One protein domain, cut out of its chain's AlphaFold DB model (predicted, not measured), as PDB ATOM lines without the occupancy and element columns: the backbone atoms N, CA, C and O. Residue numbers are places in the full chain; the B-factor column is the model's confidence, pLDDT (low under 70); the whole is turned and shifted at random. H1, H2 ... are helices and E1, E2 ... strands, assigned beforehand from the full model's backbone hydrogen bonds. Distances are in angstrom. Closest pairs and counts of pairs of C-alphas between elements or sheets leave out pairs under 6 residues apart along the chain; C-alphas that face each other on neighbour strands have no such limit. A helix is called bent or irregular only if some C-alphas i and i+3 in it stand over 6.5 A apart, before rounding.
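AT A GLANCE: This is residues 4 to 51 of the 53 residues of an uncharacterized protein of Malaciobacter halophilus (UniProt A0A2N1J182). The model is an open, elongated frame: a two-stranded hairpin, E1 and E2, makes one end, the longer helix H1 runs on from it along one long side, and after a turn at the other end the short helix H2 folds back toward the hairpin, with few contacts across the middle. The printed part has 48 residues with two named strands and two named helices, in the order E1, E2, H1, H2; the sheet has the order E1 - E2 and is antiparallel. The class is mixed, helices and strands. The whole is only just loose, close to compact, with a radius of gyration of the C-alphas of 11.7 A, and the C-alphas span 35 by 20 by 11 A along their three main axes.

HOW THE PARTS SIT: E1, residues 4 to 8, and E2, residues 11 to 17, form a hairpin of antiparallel neighbour strands, with 157 degrees between their directions. C-alphas 5 and 14 face each other at 4.1 A. Across the pair, N 6 and O 13 are within hydrogen-bond range at 2.8 A, and N 11 and O 8 at 2.9 A. H1, residues 18 to 32, follows E2 with no residue between them. The closest C-alphas of E1 and H1 are those of Val 4 and Ser 18, 5.5 A apart; those of E2 and H1 are Phe 15 and Leu 21, 7.7 A apart. H2, residues 42 to 49, and H1 are near each other, with no pair of C-alphas within 8 A but 5 pairs within 10 A. H2 is apart from E2, and only just apart from E1, whose closest C-alpha is 8.2 A away. In H1 every O i to N i+4 pair is within hydrogen-bond range; in H2 this holds for 2 of 4.

IN THESE COORDINATES: E1 begins with C-alpha 4 at (-3.980, 83.102, 54.529) and is 13.0 A long from first to last C-alpha. E2 measures 18.0 A from Asp 11 to Tyr 17. H1, the longest helix, measures 20.5 A from Ser 18 to Leu 32, where C-alpha 32 is at (-16.897, 72.540, 38.468). H2 measures 10.6 A from Pro 42 to Ile 49 and ends with C-alpha 49 at (-1.505, 74.877, 45.969). H2 is neither bent nor irregular, but only just: C-alphas 46 and 49 are 6.2 A apart.

THE WHOLE: The two C-alphas farthest apart are those of Ser 10 and Asn 34, at 35.7 A, while those of Val 4 and Ser 51, the first and last printed, are 11.3 A apart. The printed part has no cut. The links from E1 to E2 and from E2 to H1 are tight, and the link from H1 to H2, with 9 residues between them, is short. The mean pLDDT of the printed part is 81.7; residues 46 to 51 are under 70.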
ATOM      1  N   VAL A   4      -4.750  83.606  55.663       86.56
ATOM      2  CA  VAL A   4      -3.980  83.102  54.529       86.56
ATOM      3  C   VAL A   4      -3.910  84.174  53.453       86.56
ATOM      4  O   VAL A   4      -4.772  85.047  53.338       86.56
ATOM      5  N   GLY A   5      -2.856  84.108  52.660       84.88
ATOM      6  CA  GLY A   5      -2.575  85.075  51.619       84.88
ATOM      7  C   GLY A   5      -1.626  84.493  50.593       84.88
ATOM      8  O   GLY A   5      -1.109  83.386  50.758       84.88
ATOM      9  N   PHE A   6      -1.423  85.246  49.525       83.38
ATOM     10  CA  PHE A   6      -0.490  84.898  48.472       83.38
ATOM     11  C   PHE A   6       0.761  85.747  48.610       83.38
ATOM     12  O   PHE A   6       0.693  86.971  48.733       83.38
ATOM     13  N   LYS A   7       1.912  85.082  48.552       82.12
ATOM     14  CA  LYS A   7       3.192  85.760  48.411       82.12
ATOM     15  C   LYS A   7       3.461  85.970  46.927       82.12
ATOM     16  O   LYS A   7       3.662  85.003  46.195       82.12
ATOM     17  N   ILE A   8       3.450  87.223  46.490       80.81
ATOM     18  CA  ILE A   8       3.736  87.594  45.105       80.81
ATOM     19  C   ILE A   8       5.030  88.402  45.117       80.81
ATOM     20  O   ILE A   8       5.076  89.510  45.640       80.81
ATOM     21  N   TYR A   9       6.099  87.820  44.571       82.19
ATOM     22  CA  TYR A   9       7.464  88.342  44.700       82.19
ATOM     23  C   TYR A   9       7.857  88.559  46.177       82.19
ATOM     24  O   TYR A   9       8.064  87.589  46.915       82.19
ATOM     25  N   SER A  10       7.948  89.818  46.606       83.00
ATOM     26  CA  SER A  10       8.275  90.232  47.974       83.00
ATOM     27  C   SER A  10       7.060  90.719  48.765       83.00
ATOM     28  O   SER A  10       7.184  90.899  49.975       83.00
ATOM     29  N   ASP A  11       5.903  90.876  48.119       83.31
ATOM     30  CA  ASP A  11       4.691  91.398  48.743       83.31
ATOM     31  C   ASP A  11       3.782  90.268  49.231       83.31
ATOM     32  O   ASP A  11       3.638  89.214  48.600       83.31
ATOM     33  N   TRP A  12       3.152  90.501  50.382       84.06
ATOM     34  CA  TRP A  12       2.137  89.621  50.945       84.06
ATOM     35  C   TRP A  12       0.752  90.217  50.709       84.06
ATOM     36  O   TRP A  12       0.434  91.282  51.238       84.06
ATOM     37  N   ILE A  13      -0.076  89.516  49.936       84.81
ATOM     38  CA  ILE A  13      -1.466  89.900  49.689       84.81
ATOM     39  C   ILE A  13      -2.365  88.982  50.502       84.81
ATOM     40  O   ILE A  13      -2.445  87.780  50.246       84.81
ATOM     41  N   GLU A  14      -3.054  89.552  51.484       86.62
ATOM     42  CA  GLU A  14      -4.037  88.824  52.273       86.62
ATOM     43  C   GLU A  14      -5.229  88.408  51.403       86.62
ATOM     44  O   GLU A  14      -5.811  89.221  50.686       86.62
ATOM     45  N   PHE A  15      -5.590  87.128  51.468       84.06
ATOM     46  CA  PHE A  15      -6.773  86.592  50.795       84.06
ATOM     47  C   PHE A  15      -7.969  86.494  51.751       84.06
ATOM     48  O   PHE A  15      -9.119  86.603  51.330       84.06
ATOM     49  N   GLY A  16      -7.703  86.279  53.041       87.31
ATOM     50  CA  GLY A  16      -8.711  86.156  54.090       87.31
ATOM     51  C   GLY A  16      -8.435  84.943  54.968       87.31
ATOM     52  O   GLY A  16      -7.292  84.679  55.326       87.31
ATOM     53  N   TYR A  17      -9.466  84.175  55.318       90.31
ATOM     54  CA  TYR A  17      -9.326  83.020  56.208       90.31
ATOM     55  C   TYR A  17      -9.056  81.709  55.458       90.31
ATOM     56  O   TYR A  17      -9.553  81.482  54.351       90.31
ATOM     57  N   SER A  18      -8.307  80.806  56.095       86.94
ATOM     58  CA  SER A  18      -7.992  79.464  55.586       86.94
ATOM     59  C   SER A  18      -9.228  78.669  55.159       86.94
ATOM     60  O   SER A  18      -9.212  77.963  54.154       86.94
ATOM     61  N   GLU A  19     -10.320  78.822  55.894       88.75
ATOM     62  CA  GLU A  19     -11.599  78.154  55.694       88.75
ATOM     63  C   GLU A  19     -12.295  78.660  54.413       88.75
ATOM     64  O   GLU A  19     -12.896  77.886  53.661       88.75
ATOM     65  N   THR A  20     -12.153  79.952  54.107       88.19
ATOM     66  CA  THR A  20     -12.655  80.565  52.870       88.19
ATOM     67  C   THR A  20     -11.892  80.038  51.660       88.19
ATOM     68  O   THR A  20     -12.502  79.610  50.683       88.19
ATOM     69  N   LEU A  21     -10.563  79.997  51.742       86.44
ATOM     70  CA  LEU A  21      -9.718  79.451  50.680       86.44
ATOM     71  C   LEU A  21     -10.020  77.959  50.439       86.44
ATOM     72  O   LEU A  21     -10.191  77.524  49.300       86.44
ATOM     73  N   TYR A  22     -10.168  77.186  51.517       86.75
ATOM     74  CA  TYR A  22     -10.524  75.769  51.453       86.75
ATOM     75  C   TYR A  22     -11.890  75.538  50.789       86.75
ATOM     76  O   TYR A  22     -12.017  74.690  49.904       86.75
ATOM     77  N   SER A  23     -12.915  76.300  51.183       90.88
ATOM     78  CA  SER A  23     -14.263  76.183  50.609       90.88
ATOM     79  C   SER A  23     -14.328  76.627  49.144       90.88
ATOM     80  O   SER A  23     -15.010  75.979  48.344       90.88
ATOM     81  N   PHE A  24     -13.574  77.663  48.762       88.69
ATOM     82  CA  PHE A  24     -13.439  78.107  47.374       88.69
ATOM     83  C   PHE A  24     -12.912  76.978  46.483       88.69
ATOM     84  O   PHE A  24     -13.573  76.573  45.524       88.69
ATOM     85  N   PHE A  25     -11.763  76.408  46.843       87.00
ATOM     86  CA  PHE A  25     -11.161  75.350  46.046       87.00
ATOM     87  C   PHE A  25     -11.980  74.045  46.080       87.00
ATOM     88  O   PHE A  25     -12.148  73.394  45.048       87.00
ATOM     89  N   SER A  26     -12.588  73.710  47.223       88.88
ATOM     90  CA  SER A  26     -13.524  72.579  47.326       88.88
ATOM     91  C   SER A  26     -14.709  72.736  46.371       88.88
ATOM     92  O   SER A  26     -15.120  71.779  45.719       88.88
ATOM     93  N   THR A  27     -15.242  73.953  46.233       91.75
ATOM     94  CA  THR A  27     -16.344  74.238  45.306       91.75
ATOM     95  C   THR A  27     -15.920  74.004  43.860       91.75
ATOM     96  O   THR A  27     -16.673  73.391  43.103       91.75
ATOM     97  N   ILE A  28     -14.713  74.429  43.480       88.19
ATOM     98  CA  ILE A  28     -14.176  74.193  42.135       88.19
ATOM     99  C   ILE A  28     -14.088  72.691  41.861       88.19
ATOM    100  O   ILE A  28     -14.655  72.220  40.877       88.19
ATOM    101  N   CYS A  29     -13.473  71.921  42.754       87.44
ATOM    102  CA  CYS A  29     -13.318  70.487  42.538       87.44
ATOM    103  C   CYS A  29     -14.653  69.747  42.477       87.44
ATOM    104  O   CYS A  29     -14.945  69.061  41.497       87.44
ATOM    105  N   TYR A  30     -15.490  69.901  43.503       89.44
ATOM    106  CA  TYR A  30     -16.714  69.113  43.613       89.44
ATOM    107  C   TYR A  30     -17.794  69.564  42.631       89.44
ATOM    108  O   TYR A  30     -18.530  68.720  42.124       89.44
ATOM    109  N   ARG A  31     -17.906  70.870  42.346       90.44
ATOM    110  CA  ARG A  31     -18.981  71.396  41.485       90.44
ATOM    111  C   ARG A  31     -18.557  71.662  40.050       90.44
ATOM    112  O   ARG A  31     -19.372  71.471  39.155       90.44
ATOM    113  N   LEU A  32     -17.337  72.147  39.815       87.62
ATOM    114  CA  LEU A  32     -16.897  72.540  38.468       87.62
ATOM    115  C   LEU A  32     -16.074  71.459  37.769       87.62
ATOM    116  O   LEU A  32     -16.046  71.428  36.536       87.62
ATOM    117  N   GLU A  33     -15.430  70.583  38.540       87.75
ATOM    118  CA  GLU A  33     -14.580  69.504  38.031       87.75
ATOM    119  C   GLU A  33     -15.134  68.105  38.327       87.75
ATOM    120  O   GLU A  33     -14.457  67.109  38.076       87.75
ATOM    121  N   ASN A  34     -16.373  68.003  38.825       87.12
ATOM    122  CA  ASN A  34     -17.039  66.734  39.139       87.12
ATOM    123  C   ASN A  34     -16.153  65.789  39.970       87.12
ATOM    124  O   ASN A  34     -16.016  64.603  39.655       87.12
ATOM    125  N   SER A  35     -15.512  66.332  41.004       84.44
ATOM    126  CA  SER A  35     -14.582  65.628  41.898       84.44
ATOM    127  C   SER A  35     -13.275  65.161  41.243       84.44
ATOM    128  O   SER A  35     -12.510  64.423  41.862       84.44
ATOM    129  N   LYS A  36     -12.986  65.578  40.006       84.75
ATOM    130  CA  LYS A  36     -11.716  65.321  39.315       84.75
ATOM    131  C   LYS A  36     -10.842  66.568  39.367       84.75
ATOM    132  O   LYS A  36     -10.735  67.290  38.373       84.75
ATOM    133  N   TRP A  37     -10.240  66.809  40.529       82.25
ATOM    134  CA  TRP A  37      -9.402  67.986  40.759       82.25
ATOM    135  C   TRP A  37      -8.331  68.146  39.672       82.25
ATOM    136  O   TRP A  37      -7.590  67.203  39.390       82.25
ATOM    137  N   GLY A  38      -8.242  69.329  39.070       80.94
ATOM    138  CA  GLY A  38      -7.258  69.656  38.039       80.94
ATOM    139  C   GLY A  38      -7.617  69.161  36.636       80.94
ATOM    140  O   GLY A  38      -6.811  69.310  35.721       80.94
ATOM    141  N   SER A  39      -8.813  68.598  36.431       85.00
ATOM    142  CA  SER A  39      -9.269  68.168  35.100       85.00
ATOM    143  C   SER A  39      -9.633  69.330  34.173       85.00
ATOM    144  O   SER A  39      -9.527  69.190  32.955       85.00
ATOM    145  N   ARG A  40     -10.051  70.475  34.728       83.88
ATOM    146  CA  ARG A  40     -10.494  71.651  33.964       83.88
ATOM    147  C   ARG A  40      -9.669  72.894  34.275       83.88
ATOM    148  O   ARG A  40      -9.433  73.703  33.381       83.88
ATOM    149  N   PHE A  41      -9.198  73.029  35.512       82.81
ATOM    150  CA  PHE A  41      -8.372  74.139  35.977       82.81
ATOM    151  C   PHE A  41      -7.028  73.649  36.555       82.81
ATOM    152  O   PHE A  41      -6.704  73.944  37.708       82.81
ATOM    153  N   PRO A  42      -6.192  72.945  35.763       80.31
ATOM    154  CA  PRO A  42      -4.900  72.427  36.227       80.31
ATOM    155  C   PRO A  42      -3.931  73.533  36.675       80.31
ATOM    156  O   PRO A  42      -3.097  73.311  37.546       80.31
ATOM    157  N   ILE A  43      -4.059  74.749  36.132       79.56
ATOM    158  CA  ILE A  43      -3.242  75.909  36.527       79.56
ATOM    159  C   ILE A  43      -3.549  76.333  37.970       79.56
ATOM    160  O   ILE A  43      -2.630  76.646  38.722       79.56
ATOM    161  N   LEU A  44      -4.820  76.292  38.390       75.06
ATOM    162  CA  LEU A  44      -5.189  76.605  39.775       75.06
ATOM    163  C   LEU A  44      -4.620  75.568  40.750       75.06
ATOM    164  O   LEU A  44      -4.184  75.930  41.841       75.06
ATOM    165  N   MET A  45      -4.563  74.302  40.329       73.62
ATOM    166  CA  MET A  45      -3.923  73.232  41.091       73.62
ATOM    167  C   MET A  45      -2.406  73.436  41.197       73.62
ATOM    168  O   MET A  45      -1.869  73.442  42.299       73.62
ATOM    169  N   ASN A  46      -1.711  73.638  40.078       68.56
ATOM    170  CA  ASN A  46      -0.247  73.644  40.073       68.56
ATOM    171  C   ASN A  46       0.373  74.952  40.578       68.56
ATOM    172  O   ASN A  46       1.426  74.914  41.204       68.56
ATOM    173  N   CYS A  47      -0.243  76.109  40.332       64.06
ATOM    174  CA  CYS A  47       0.376  77.389  40.690       64.06
ATOM    175  C   CYS A  47       0.073  77.816  42.129       64.06
ATOM    176  O   CYS A  47       0.955  78.328  42.818       64.06
ATOM    177  N   TYR A  48      -1.159  77.614  42.601       60.81
ATOM    178  CA  TYR A  48      -1.571  78.150  43.896       60.81
ATOM    179  C   TYR A  48      -1.358  77.161  45.043       60.81
ATOM    180  O   TYR A  48      -0.861  77.580  46.080       60.81
ATOM    181  N   ILE A  49      -1.633  75.860  44.870       57.06
ATOM    182  CA  ILE A  49      -1.505  74.877  45.969       57.06
ATOM    183  C   ILE A  49      -0.042  74.636  46.359       57.06
ATOM    184  O   ILE A  49       0.259  74.579  47.547       57.06
ATOM    185  N   ILE A  50       0.879  74.564  45.390       49.06
ATOM    186  CA  ILE A  50       2.319  74.396  45.668       49.06
ATOM    187  C   ILE A  50       2.893  75.617  46.408       49.06
ATOM    188  O   ILE A  50       3.856  75.488  47.148       49.06
ATOM    189  N   SER A  51       2.260  76.785  46.265       45.72
ATOM    190  CA  SER A  51       2.664  78.026  46.936       45.72
ATOM    191  C   SER A  51       2.034  78.215  48.328       45.72
ATOM    192  O   SER A  51       2.308  79.222  48.980       45.72
TER     193      SER A  51